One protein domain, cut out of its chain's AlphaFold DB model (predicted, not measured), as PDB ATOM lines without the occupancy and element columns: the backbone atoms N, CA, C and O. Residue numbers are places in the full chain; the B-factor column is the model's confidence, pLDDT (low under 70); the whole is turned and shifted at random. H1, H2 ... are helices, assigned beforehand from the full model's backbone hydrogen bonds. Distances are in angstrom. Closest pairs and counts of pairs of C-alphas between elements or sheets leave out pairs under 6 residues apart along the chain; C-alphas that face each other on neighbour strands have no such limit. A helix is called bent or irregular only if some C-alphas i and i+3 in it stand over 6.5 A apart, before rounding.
ATOM      1  N   ARG A  22      14.956 -19.032  18.447       86.56
ATOM      2  CA  ARG A  22      15.758 -18.916  17.223       86.56
ATOM      3  C   ARG A  22      15.126 -19.630  16.034       86.56
ATOM      4  O   ARG A  22      14.419 -20.624  16.200       86.56
ATOM      5  N   ASP A  23      15.390 -19.107  14.842       87.94
ATOM      6  CA  ASP A  23      15.048 -19.769  13.588       87.94
ATOM      7  C   ASP A  23      16.088 -20.824  13.171       87.94
ATOM      8  O   ASP A  23      17.133 -20.983  13.809       87.94
ATOM      9  N   MET A  24      15.794 -21.560  12.093       84.62
ATOM     10  CA  MET A  24      16.677 -22.602  11.541       84.62
ATOM     11  C   MET A  24      18.058 -22.080  11.103       84.62
ATOM     12  O   MET A  24      18.994 -22.867  11.010       84.62
ATOM     13  N   TYR A  25      18.208 -20.769  10.897       86.88
ATOM     14  CA  TYR A  25      19.458 -20.117  10.497       86.88
ATOM     15  C   TYR A  25      20.208 -19.492  11.691       86.88
ATOM     16  O   TYR A  25      21.267 -18.880  11.523       86.88
ATOM     17  N   GLY A  26      19.688 -19.651  12.915       87.00
ATOM     18  CA  GLY A  26      20.311 -19.207  14.166       87.00
ATOM     19  C   GLY A  26      19.968 -17.778  14.602       87.00
ATOM     20  O   GLY A  26      20.552 -17.284  15.574       87.00
ATOM     21  N   PHE A  27      19.030 -17.105  13.935       89.31
ATOM     22  CA  PHE A  27      18.626 -15.735  14.258       89.31
ATOM     23  C   PHE A  27      17.514 -15.702  15.295       89.31
ATOM     24  O   PHE A  27      16.639 -16.559  15.306       89.31
ATOM     25  N   MET A  28      17.516 -14.692  16.170       86.75
ATOM     26  CA  MET A  28      16.426 -14.525  17.133       86.75
ATOM     27  C   MET A  28      15.165 -13.993  16.451       86.75
ATOM     28  O   MET A  28      15.154 -12.889  15.901       86.75
ATOM     29  N   VAL A  29      14.081 -14.752  16.563       86.56
ATOM     30  CA  VAL A  29      12.745 -14.344  16.139       86.56
ATOM     31  C   VAL A  29      12.225 -13.289  17.115       86.56
ATOM     32  O   VAL A  29      12.272 -13.464  18.335       86.56
ATOM     33  N   ARG A  30      11.723 -12.164  16.590       84.62
ATOM     34  CA  ARG A  30      11.165 -11.088  17.427       84.62
ATOM     35  C   ARG A  30       9.963 -11.618  18.227       84.62
ATOM     36  O   ARG A  30       9.133 -12.299  17.628       84.62
ATOM     37  N   PRO A  31       9.788 -11.259  19.518       84.31
ATOM     38  CA  PRO A  31       8.704 -11.796  20.355       84.31
ATOM     39  C   PRO A  31       7.308 -11.677  19.724       84.31
ATOM     40  O   PRO A  31       6.547 -12.638  19.720       84.31
ATOM     41  N   GLN A  32       7.026 -10.534  19.096       85.56
ATOM     42  CA  GLN A  32       5.794 -10.223  18.354       85.56
ATOM     43  C   GLN A  32       5.486 -11.149  17.154       85.56
ATOM     44  O   GLN A  32       4.364 -11.141  16.661       85.56
ATOM     45  N   HIS A  33       6.462 -11.917  16.657       87.94
ATOM     46  CA  HIS A  33       6.296 -12.855  15.539       87.94
ATOM     47  C   HIS A  33       6.548 -14.317  15.942       87.94
ATOM     48  O   HIS A  33       6.503 -15.202  15.090       87.94
ATOM     49  N   LEU A  34       6.828 -14.590  17.222       88.50
ATOM     50  CA  LEU A  34       7.242 -15.917  17.683       88.50
ATOM     51  C   LEU A  34       6.134 -16.972  17.530       88.50
ATOM     52  O   LEU A  34       6.432 -18.131  17.264       88.50
ATOM     53  N   GLU A  35       4.872 -16.570  17.675       88.69
ATOM     54  CA  GLU A  35       3.706 -17.437  17.472       88.69
ATOM     55  C   GLU A  35       3.564 -17.839  15.998       88.69
ATOM     56  O   GLU A  35       3.671 -19.023  15.689       88.69
ATOM     57  N   LYS A  36       3.514 -16.864  15.077       89.69
ATOM     58  CA  LYS A  36       3.536 -17.119  13.624       89.69
ATOM     59  C   LYS A  36       4.727 -17.975  13.196       89.69
ATOM     60  O   LYS A  36       4.574 -18.913  12.425       89.69
ATOM     61  N   TYR A  37       5.926 -17.715  13.719       91.12
ATOM     62  CA  TYR A  37       7.081 -18.556  13.399       91.12
ATOM     63  C   TYR A  37       6.889 -20.018  13.838       91.12
ATOM     64  O   TYR A  37       7.313 -20.925  13.128       91.12
ATOM     65  N   ARG A  38       6.231 -20.278  14.977       90.94
ATOM     66  CA  ARG A  38       5.928 -21.650  15.428       90.94
ATOM     67  C   ARG A  38       4.909 -22.353  14.532       90.94
ATOM     68  O   ARG A  38       5.033 -23.561  14.368       90.94
ATOM     69  N   GLU A  39       3.962 -21.621  13.950       92.75
ATOM     70  CA  GLU A  39       3.001 -22.150  12.968       92.75
ATOM     71  C   GLU A  39       3.701 -22.576  11.665       92.75
ATOM     72  O   GLU A  39       3.432 -23.658  11.152       92.75
ATOM     73  N   TYR A  40       4.646 -21.769  11.166       93.12
ATOM     74  CA  TYR A  40       5.359 -22.032   9.905       93.12
ATOM     75  C   TYR A  40       6.592 -22.944  10.045       93.12
ATOM     76  O   TYR A  40       7.006 -23.569   9.073       93.12
ATOM     77  N   CYS A  41       7.185 -23.075  11.235       91.44
ATOM     78  CA  CYS A  41       8.394 -23.885  11.460       91.44
ATOM     79  C   CYS A  41       8.266 -25.372  11.037       91.44
ATOM     80  O   CYS A  41       9.232 -25.899  10.482       91.44
ATOM     81  N   PRO A  42       7.130 -26.073  11.245       92.12
ATOM     82  CA  PRO A  42       6.913 -27.402  10.670       92.12
ATOM     83  C   PRO A  42       6.869 -27.384   9.137       92.12
ATOM     84  O   PRO A  42       7.522 -28.218   8.516       92.12
ATOM     85  N   ILE A  43       6.173 -26.402   8.550       93.62
ATOM     86  CA  ILE A  43       6.004 -26.248   7.096       93.62
ATOM     87  C   ILE A  43       7.372 -26.079   6.426       93.62
ATOM     88  O   ILE A  43       7.706 -26.840   5.529       93.62
ATOM     89  N   TYR A  44       8.222 -25.179   6.932       93.56
ATOM     90  CA  TYR A  44       9.569 -24.970   6.384       93.56
ATOM     91  C   TYR A  44      10.440 -26.235   6.393       93.56
ATOM     92  O   TYR A  44      11.284 -26.409   5.519       93.56
ATOM     93  N   LYS A  45      10.269 -27.124   7.384       91.69
ATOM     94  CA  LYS A  45      11.027 -28.385   7.462       91.69
ATOM     95  C   LYS A  45      10.554 -29.404   6.431       91.69
ATOM     96  O   LYS A  45      11.379 -30.137   5.895       91.69
ATOM     97  N   GLU A  46       9.251 -29.449   6.174       93.88
ATOM     98  CA  GLU A  46       8.649 -30.285   5.135       93.88
ATOM     99  C   GLU A  46       9.022 -29.760   3.740       93.88
ATOM    100  O   GLU A  46       9.582 -30.506   2.936       93.88
ATOM    101  N   GLU A  47       8.863 -28.453   3.502       93.88
ATOM    102  CA  GLU A  47       9.290 -27.782   2.269       93.88
ATOM    103  C   GLU A  47      10.789 -27.980   1.992       93.88
ATOM    104  O   GLU A  47      11.161 -28.292   0.864       93.88
ATOM    105  N   GLU A  48      11.664 -27.851   2.997       93.44
ATOM    106  CA  GLU A  48      13.105 -28.062   2.816       93.44
ATOM    107  C   GLU A  48      13.454 -29.521   2.488       93.44
ATOM    108  O   GLU A  48      14.356 -29.769   1.680       93.44
ATOM    109  N   ALA A  49      12.733 -30.490   3.059       92.25
ATOM    110  CA  ALA A  49      12.914 -31.904   2.743       92.25
ATOM    111  C   ALA A  49      12.483 -32.217   1.300       92.25
ATOM    112  O   ALA A  49      13.274 -32.773   0.534       92.25
ATOM    113  N   GLU A  50      11.280 -31.790   0.892       93.69
ATOM    114  CA  GLU A  50      10.805 -31.951  -0.489       93.69
ATOM    115  C   GLU A  50      11.743 -31.282  -1.498       93.69
ATOM    116  O   GLU A  50      12.070 -31.840  -2.547       93.69
ATOM    117  N   ARG A  51      12.182 -30.061  -1.189       94.06
ATOM    118  CA  ARG A  51      13.054 -29.263  -2.045       94.06
ATOM    119  C   ARG A  51      14.428 -29.905  -2.193       94.06
ATOM    120  O   ARG A  51      14.929 -29.984  -3.312       94.06
ATOM    121  N   SER A  52      14.993 -30.429  -1.106       92.94
ATOM    122  CA  SER A  52      16.236 -31.209  -1.144       92.94
ATOM    123  C   SER A  52      16.098 -32.431  -2.054       92.94
ATOM    124  O   SER A  52      16.909 -32.608  -2.958       92.94
ATOM    125  N   GLU A  53      15.017 -33.206  -1.923       92.88
ATOM    126  CA  GLU A  53      14.776 -34.394  -2.754       92.88
ATOM    127  C   GLU A  53      14.614 -34.060  -4.254       92.88
ATOM    128  O   GLU A  53      15.111 -34.777  -5.131       92.88
ATOM    129  N   ARG A  54      13.931 -32.952  -4.579       93.56
ATOM    130  CA  ARG A  54      13.794 -32.465  -5.964       93.56
ATOM    131  C   ARG A  54      15.155 -32.083  -6.560       93.56
ATOM    132  O   ARG A  54      15.436 -32.456  -7.698       93.56
ATOM    133  N   TRP A  55      16.009 -31.401  -5.795       93.69
ATOM    134  CA  TRP A  55      17.359 -31.037  -6.238       93.69
ATOM    135  C   TRP A  55      18.301 -32.238  -6.343       93.69
ATOM    136  O   TRP A  55      19.017 -32.338  -7.336       93.69
ATOM    137  N   ASP A  56      18.274 -33.183  -5.404       90.19
ATOM    138  CA  ASP A  56      19.098 -34.400  -5.462       90.19
ATOM    139  C   ASP A  56      18.780 -35.239  -6.709       90.19
ATOM    140  O   ASP A  56      19.686 -35.700  -7.414       90.19
ATOM    141  N   ARG A  57      17.487 -35.377  -7.038       89.94
ATOM    142  CA  ARG A  57      17.015 -36.024  -8.272       89.94
ATOM    143  C   ARG A  57      17.562 -35.317  -9.518       89.94
ATOM    144  O   ARG A  57      18.147 -35.965 -10.380       89.94
ATOM    145  N   PHE A  58      17.426 -33.996  -9.590       90.75
ATOM    146  CA  PHE A  58      17.903 -33.180 -10.710       90.75
ATOM    147  C   PHE A  58      19.427 -33.233 -10.904       90.75
ATOM    148  O   PHE A  58      19.925 -33.446 -12.012       90.75
ATOM    149  N   LEU A  59      20.187 -33.076  -9.818       88.00
ATOM    150  CA  LEU A  59      21.650 -33.098  -9.840       88.00
ATOM    151  C   LEU A  59      22.183 -34.480 -10.239       88.00
ATOM    152  O   LEU A  59      23.188 -34.558 -10.952       88.00
ATOM    153  N   SER A  60      21.481 -35.553  -9.858       86.44
ATOM    154  CA  SER A  60      21.760 -36.915 -10.329       86.44
ATOM    155  C   SER A  60      21.571 -37.029 -11.848       86.44
ATOM    156  O   SER A  60      22.508 -37.428 -12.541       86.44
ATOM    157  N   THR A  61      20.436 -36.567 -12.387       86.31
ATOM    158  CA  THR A  61      20.162 -36.543 -13.839       86.31
ATOM    159  C   THR A  61      21.216 -35.750 -14.625       86.31
ATOM    160  O   THR A  61      21.676 -36.195 -15.680       86.31
ATOM    161  N   ILE A  62      21.667 -34.592 -14.124       82.75
ATOM    162  CA  ILE A  62      22.746 -33.832 -14.785       82.75
ATOM    163  C   ILE A  62      24.079 -34.592 -14.738       82.75
ATOM    164  O   ILE A  62      24.813 -34.616 -15.727       82.75
ATOM    165  N   ASN A  63      24.405 -35.233 -13.616       80.38
ATOM    166  CA  ASN A  63      25.645 -35.996 -13.478       80.38
ATOM    167  C   ASN A  63      25.694 -37.241 -14.396       80.38
ATOM    168  O   ASN A  63      26.784 -37.665 -14.776       80.38
ATOM    169  N   GLU A  64      24.540 -37.793 -14.785       80.00
ATOM    170  CA  GLU A  64      24.427 -38.877 -15.774       80.00
ATOM    171  C   GLU A  64      24.447 -38.382 -17.231       80.00
ATOM    172  O   GLU A  64      25.002 -39.050 -18.105       80.00
ATOM    173  N   THR A  65      23.870 -37.209 -17.511       74.94
ATOM    174  CA  THR A  65      23.730 -36.681 -18.885       74.94
ATOM    175  C   THR A  65      24.945 -35.895 -19.392       74.94
ATOM    176  O   THR A  65      25.124 -35.767 -20.606       74.94
ATOM    177  N   VAL A  66      25.805 -35.376 -18.508       70.31
ATOM    178  CA  VAL A  66      27.002 -34.603 -18.890       70.31
ATOM    179  C   VAL A  66      28.224 -35.528 -19.077       70.31
ATOM    180  O   VAL A  66      28.624 -36.203 -18.128       70.31
ATOM    181  N   PRO A  67      28.886 -35.541 -20.257       62.47
ATOM    182  CA  PRO A  67      30.023 -36.427 -20.523       62.47
ATOM    183  C   PRO A  67      31.190 -36.282 -19.532       62.47
ATOM    184  O   PRO A  67      31.579 -35.176 -19.159       62.47
ATOM    185  N   TRP A 119      31.103 -33.995  -2.507       47.09
ATOM    186  CA  TRP A 119      31.687 -32.863  -3.260       47.09
ATOM    187  C   TRP A 119      32.171 -33.233  -4.681       47.09
ATOM    188  O   TRP A 119      32.084 -32.427  -5.608       47.09
ATOM    189  N   GLY A 120      32.643 -34.470  -4.882       53.62
ATOM    190  CA  GLY A 120      33.026 -34.985  -6.201       53.62
ATOM    191  C   GLY A 120      31.859 -35.177  -7.183       53.62
ATOM    192  O   GLY A 120      32.083 -35.098  -8.388       53.62
ATOM    193  N   GLN A 121      30.629 -35.389  -6.699       58.12
ATOM    194  CA  GLN A 121      29.434 -35.539  -7.542       58.12
ATOM    195  C   GLN A 121      28.831 -34.188  -7.936       58.12
ATOM    196  O   GLN A 121      28.392 -34.040  -9.070       58.12
ATOM    197  N   LEU A 122      28.887 -33.177  -7.062       69.19
ATOM    198  CA  LEU A 122      28.371 -31.832  -7.360       69.19
ATOM    199  C   LEU A 122      29.197 -31.078  -8.417       69.19
ATOM    200  O   LEU A 122      28.671 -30.206  -9.107       69.19
ATOM    201  N   ARG A 123      30.481 -31.417  -8.601       70.44
ATOM    202  CA  ARG A 123      31.387 -30.688  -9.511       70.44
ATOM    203  C   ARG A 123      30.912 -30.671 -10.970       70.44
ATOM    204  O   ARG A 123      31.025 -29.630 -11.619       70.44
ATOM    205  N   LYS A 124      30.386 -31.791 -11.485       72.69
ATOM    206  CA  LYS A 124      29.898 -31.904 -12.875       72.69
ATOM    207  C   LYS A 124      28.604 -31.096 -13.091       72.69
ATOM    208  O   LYS A 124      28.616 -30.245 -13.985       72.69
ATOM    209  N   PRO A 125      27.552 -31.237 -12.258       76.00
ATOM    210  CA  PRO A 125      26.380 -30.366 -12.314       76.00
ATOM    211  C   PRO A 125      26.687 -28.878 -12.142       76.00
ATOM    212  O   PRO A 125      26.242 -28.078 -12.960       76.00
ATOM    213  N   LEU A 126      27.497 -28.487 -11.151       78.19
ATOM    214  CA  LEU A 126      27.831 -27.074 -10.920       78.19
ATOM    215  C   LEU A 126      28.544 -26.445 -12.129       78.19
ATOM    216  O   LEU A 126      28.213 -25.324 -12.511       78.19
ATOM    217  N   TRP A 127      29.466 -27.165 -12.780       78.38
ATOM    218  CA  TRP A 127      30.107 -26.705 -14.020       78.38
ATOM    219  C   TRP A 127      29.114 -26.565 -15.183       78.38
ATOM    220  O   TRP A 127      29.179 -25.597 -15.945       78.38
ATOM    221  N   ALA A 128      28.174 -27.505 -15.317       75.06
ATOM    222  CA  ALA A 128      27.153 -27.461 -16.358       75.06
ATOM    223  C   ALA A 128      26.215 -26.250 -16.167       75.06
ATOM    224  O   ALA A 128      26.000 -25.479 -17.107       75.06
ATOM    225  N   ILE A 129      25.755 -26.022 -14.931       78.75
ATOM    226  CA  ILE A 129      24.944 -24.864 -14.525       78.75
ATOM    227  C   ILE A 129      25.701 -23.548 -14.772       78.75
ATOM    228  O   ILE A 129      25.138 -22.621 -15.356       78.75
ATOM    229  N   GLU A 130      26.986 -23.468 -14.410       81.00
ATOM    230  CA  GLU A 130      27.838 -22.291 -14.647       81.00
ATOM    231  C   GLU A 130      27.984 -21.974 -16.146       81.00
ATOM    232  O   GLU A 130      27.960 -20.809 -16.567       81.00
ATOM    233  N   ARG A 131      28.110 -23.015 -16.977       76.12
ATOM    234  CA  ARG A 131      28.206 -22.888 -18.435       76.12
ATOM    235  C   ARG A 131      26.905 -22.365 -19.044       76.12
ATOM    236  O   ARG A 131      26.979 -21.422 -19.830       76.12
ATOM    237  N   ALA A 132      25.749 -22.900 -18.644       70.69
ATOM    238  CA  ALA A 132      24.438 -22.400 -19.070       70.69
ATOM    239  C   ALA A 132      24.196 -20.953 -18.593       70.69
ATOM    240  O   ALA A 132      23.866 -20.073 -19.391       70.69
ATOM    241  N   GLY A 133      24.481 -20.653 -17.320       68.06
ATOM    242  CA  GLY A 133      24.365 -19.302 -16.758       68.06
ATOM    243  C   GLY A 133      25.227 -18.256 -17.472       68.06
ATOM    244  O   GLY A 133      24.814 -17.108 -17.622       68.06
ATOM    245  N   SER A 134      26.387 -18.655 -18.003       63.50
ATOM    246  CA  SER A 134      27.288 -17.781 -18.774       63.50
ATOM    247  C   SER A 134      26.851 -17.514 -20.222       63.50
ATOM    248  O   SER A 134      27.474 -16.702 -20.917       63.50
ATOM    249  N   ILE A 135      25.822 -18.214 -20.700       56.25
ATOM    250  CA  ILE A 135      25.104 -17.873 -21.933       56.25
ATOM    251  C   ILE A 135      24.054 -16.811 -21.579       56.25
ATOM    252  O   ILE A 135      24.082 -15.721 -22.152       56.25
ATOM    253  N   ARG A 136      23.248 -17.053 -20.530       62.91
ATOM    254  CA  ARG A 136      22.221 -16.114 -20.028       62.91
ATOM    255  C   ARG A 136      22.790 -14.717 -19.714       62.91
ATOM    256  O   ARG A 136      22.296 -13.723 -20.241       62.91
ATOM    257  N   HIS A 137      23.887 -14.630 -18.956       56.16
ATOM    258  CA  HIS A 137      24.517 -13.347 -18.598       56.16
ATOM    259  C   HIS A 137      25.089 -12.572 -19.800       56.16
ATOM    260  O   HIS A 137      25.117 -11.341 -19.784       56.16
ATOM    261  N   ARG A 138      25.513 -13.256 -20.875       50.69
ATOM    262  CA  ARG A 138      25.985 -12.578 -22.097       50.69
ATOM    263  C   ARG A 138      24.849 -11.888 -22.853       50.69
ATOM    264  O   ARG A 138      25.074 -10.804 -23.382       50.69
ATOM    265  N   GLY A 139      23.647 -12.469 -22.848       44.25
ATOM    266  CA  GLY A 139      22.449 -11.834 -23.405       44.25
ATOM    267  C   GLY A 139      22.021 -10.576 -22.638       44.25
ATOM    268  O   GLY A 139      21.659  -9.577 -23.248       44.25
ATOM    269  N   ILE A 140      22.121 -10.588 -21.305       50.22
ATOM    270  CA  ILE A 140      21.786  -9.421 -20.466       50.22
ATOM    271  C   ILE A 140      22.790  -8.279 -20.708       50.22
ATOM    272  O   ILE A 140      22.400  -7.142 -20.986       50.22
ATOM    273  N   ASN A 141      24.092  -8.586 -20.690       44.53
ATOM    274  CA  ASN A 141      25.130  -7.577 -20.902       44.53
ATOM    275  C   ASN A 141      25.130  -6.994 -22.326       44.53
ATOM    276  O   ASN A 141      25.424  -5.808 -22.472       44.53
ATOM    277  N   SER A 142      24.747  -7.761 -23.358       35.69
ATOM    278  CA  SER A 142      24.636  -7.226 -24.725       35.69
ATOM    279  C   SER A 142      23.500  -6.204 -24.868       35.69
ATOM    280  O   SER A 142      23.675  -5.178 -25.529       35.69
ATOM    281  N   GLN A 143      22.369  -6.413 -24.183       40.66
ATOM    282  CA  GLN A 143      21.267  -5.444 -24.138       40.66
ATOM    283  C   GLN A 143      21.653  -4.179 -23.354       40.66
ATOM    284  O   GLN A 143      21.339  -3.068 -23.787       40.66
ATOM    285  N   SER A 144      22.403  -4.325 -22.254       37.56
ATOM    286  CA  SER A 144      22.966  -3.193 -21.501       37.56
ATOM    287  C   SER A 144      23.957  -2.376 -22.342       37.56
ATOM    288  O   SER A 144      23.842  -1.150 -22.405       37.56
ATOM    289  N   SER A 145      24.877  -3.020 -23.077       34.22
ATOM    290  CA  SER A 145      25.799  -2.305 -23.972       34.22
ATOM    291  C   SER A 145      25.074  -1.590 -25.114       34.22
ATOM    292  O   SER A 145      25.405  -0.446 -25.410       34.22
ATOM    293  N   PHE A 146      24.038  -2.206 -25.697       32.84
ATOM    294  CA  PHE A 146      23.239  -1.583 -26.756       32.84
ATOM    295  C   PHE A 146      22.467  -0.357 -26.234       32.84
ATOM    296  O   PHE A 146      22.406   0.677 -26.897       32.84
ATOM    297  N   TRP A 265      17.661 -28.672 -19.875       85.12
ATOM    298  CA  TRP A 265      17.186 -28.591 -18.493       85.12
ATOM    299  C   TRP A 265      17.060 -27.148 -17.960       85.12
ATOM    300  O   TRP A 265      16.871 -26.957 -16.762       85.12
ATOM    301  N   ASP A 266      17.160 -26.106 -18.801       84.69
ATOM    302  CA  ASP A 266      17.123 -24.703 -18.338       84.69
ATOM    303  C   ASP A 266      15.783 -24.328 -17.676       84.69
ATOM    304  O   ASP A 266      15.783 -23.660 -16.640       84.69
ATOM    305  N   GLU A 267      14.648 -24.802 -18.206       88.38
ATOM    306  CA  GLU A 267      13.327 -24.556 -17.599       88.38
ATOM    307  C   GLU A 267      13.090 -25.407 -16.340       88.38
ATOM    308  O   GLU A 267      12.497 -24.928 -15.375       88.38
ATOM    309  N   GLU A 268      13.626 -26.631 -16.286       91.62
ATOM    310  CA  GLU A 268      13.609 -27.443 -15.062       91.62
ATOM    311  C   GLU A 268      14.414 -26.755 -13.950       91.62
ATOM    312  O   GLU A 268      13.920 -26.594 -12.836       91.62
ATOM    313  N   LEU A 269      15.601 -26.226 -14.271       92.31
ATOM    314  CA  LEU A 269      16.408 -25.438 -13.341       92.31
ATOM    315  C   LEU A 269      15.693 -24.154 -12.891       92.31
ATOM    316  O   LEU A 269      15.740 -23.815 -11.709       92.31
ATOM    317  N   ARG A 270      15.001 -23.444 -13.794       92.62
ATOM    318  CA  ARG A 270      14.162 -22.279 -13.435       92.62
ATOM    319  C   ARG A 270      13.050 -22.669 -12.472       92.62
ATOM    320  O   ARG A 270      12.826 -21.963 -11.490       92.62
ATOM    321  N   SER A 271      12.370 -23.781 -12.739       94.00
ATOM    322  CA  SER A 271      11.321 -24.325 -11.876       94.00
ATOM    323  C   SER A 271      11.870 -24.685 -10.491       94.00
ATOM    324  O   SER A 271      11.329 -24.242  -9.479       94.00
ATOM    325  N   LEU A 272      13.013 -25.375 -10.433       95.06
ATOM    326  CA  LEU A 272      13.700 -25.733  -9.191       95.06
ATOM    327  C   LEU A 272      14.173 -24.517  -8.395       95.06
ATOM    328  O   LEU A 272      14.020 -24.503  -7.181       95.06
ATOM    329  N   VAL A 273      14.691 -23.472  -9.044       95.94
ATOM    330  CA  VAL A 273      15.103 -22.234  -8.359       95.94
ATOM    331  C   VAL A 273      13.901 -21.415  -7.874       95.94
ATOM    332  O   VAL A 273      13.957 -20.849  -6.785       95.94
ATOM    333  N   ARG A 274      12.776 -21.400  -8.604       95.00
ATOM    334  CA  ARG A 274      11.503 -20.837  -8.105       95.00
ATOM    335  C   ARG A 274      10.978 -21.641  -6.905       95.00
ATOM    336  O   ARG A 274      10.574 -21.046  -5.904       95.00
ATOM    337  N   GLY A 275      11.084 -22.971  -6.951       93.38
ATOM    338  CA  GLY A 275      10.904 -23.875  -5.804       93.38
ATOM    339  C   GLY A 275      11.940 -23.674  -4.687       93.38
ATOM    340  O   GLY A 275      11.665 -23.982  -3.533       93.38
ATOM    341  N   GLY A 276      13.080 -23.059  -5.008       95.81
ATOM    342  CA  GLY A 276      14.139 -22.608  -4.108       95.81
ATOM    343  C   GLY A 276      15.343 -23.548  -4.046       95.81
ATOM    344  O   GLY A 276      15.232 -24.734  -4.335       95.81
TER     345      GLY A 276
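AT A GLANCE: This is residues 22 to 67, 119 to 146 and 265 to 276 of the 856 residues of the protein "Rab-GAP TBC domain-containing protein" of Marchantia polymorpha (UniProt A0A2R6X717). Two long helices, H1 and H2, meet near the end of H1 and the start of H2 to make an L, and the short helix H3 lies in the angle of the L, side by side with H1. The last part of H2, residues 134 to 146, sticks out as a free arm, and residues 22 to 30 form a loop leading into H1. There are 86 residues printed, with three named helices in the order H1, H2, H3 and no named strand, and the class is all helix. The whole is only just extended, close to loose, with a radius of gyration of the C-alphas of 18.1 A and spans of 48 by 38 by 21 A.

HOW THE PARTS SIT: H1, residues 31 to 65, has a kink of 50 degrees near residue 39. It is irregular, with C-alphas 32 and 35 lying 7.6 A apart. With residues 59 to 63 alone it touches H2, residues 119 to 146, and H2 touches H1 with residues 121 to 128 alone. Their closest C-alphas are those of Ile 62 and Pro 125, 5.6 A apart, and their lines are about perpendicular, at 81 degrees. H2 has a kink of 26 degrees near residue 126; it is neither bent nor irregular, but only just: C-alphas 121 and 124 are 6.5 A apart. With residues 51 to 55 alone, H1 touches H3, residues 266 to 275, at a shallow tilt of 20 degrees, opposite ways. The closest C-alphas of H1 and H3 are those of Arg 51 and Gly 275, 6.9 A apart. H2 and H3 are close but not clearly touching, with the C-alphas of Ala 132 and Asp 266 the closest at 7.7 A, and their lines are about perpendicular, at 79 degrees. Every backbone O i to N i+4 pair in H3 is within hydrogen-bond range, against 27 of 31 in H1 and 19 of 24 in H2.

IN THESE COORDINATES: H1 runs 48.8 A from C-alpha 31 at (8.704, -11.796, 20.355) to C-alpha 65 at (23.730, -36.681, -18.885). H2 measures 40.0 A from C-alpha 119 to C-alpha 146. H3 measures 14.0 A and ends with C-alpha 275 at (10.904, -23.875, -5.804).

THE WHOLE: The two C-alphas farthest apart, those of Gln 32 and Pro 67, are 52.8 A apart. Residues 68 to 118 are not printed, and C-alphas 67 and 119 are 17.7 A apart across that cut. Residues 147 to 264 are not printed either, and C-alphas 146 and 265 are 28.9 A apart. The mean pLDDT of the printed part is 79.3, and residue 67, residues 119 to 122 and residues 133 to 146 are under 70.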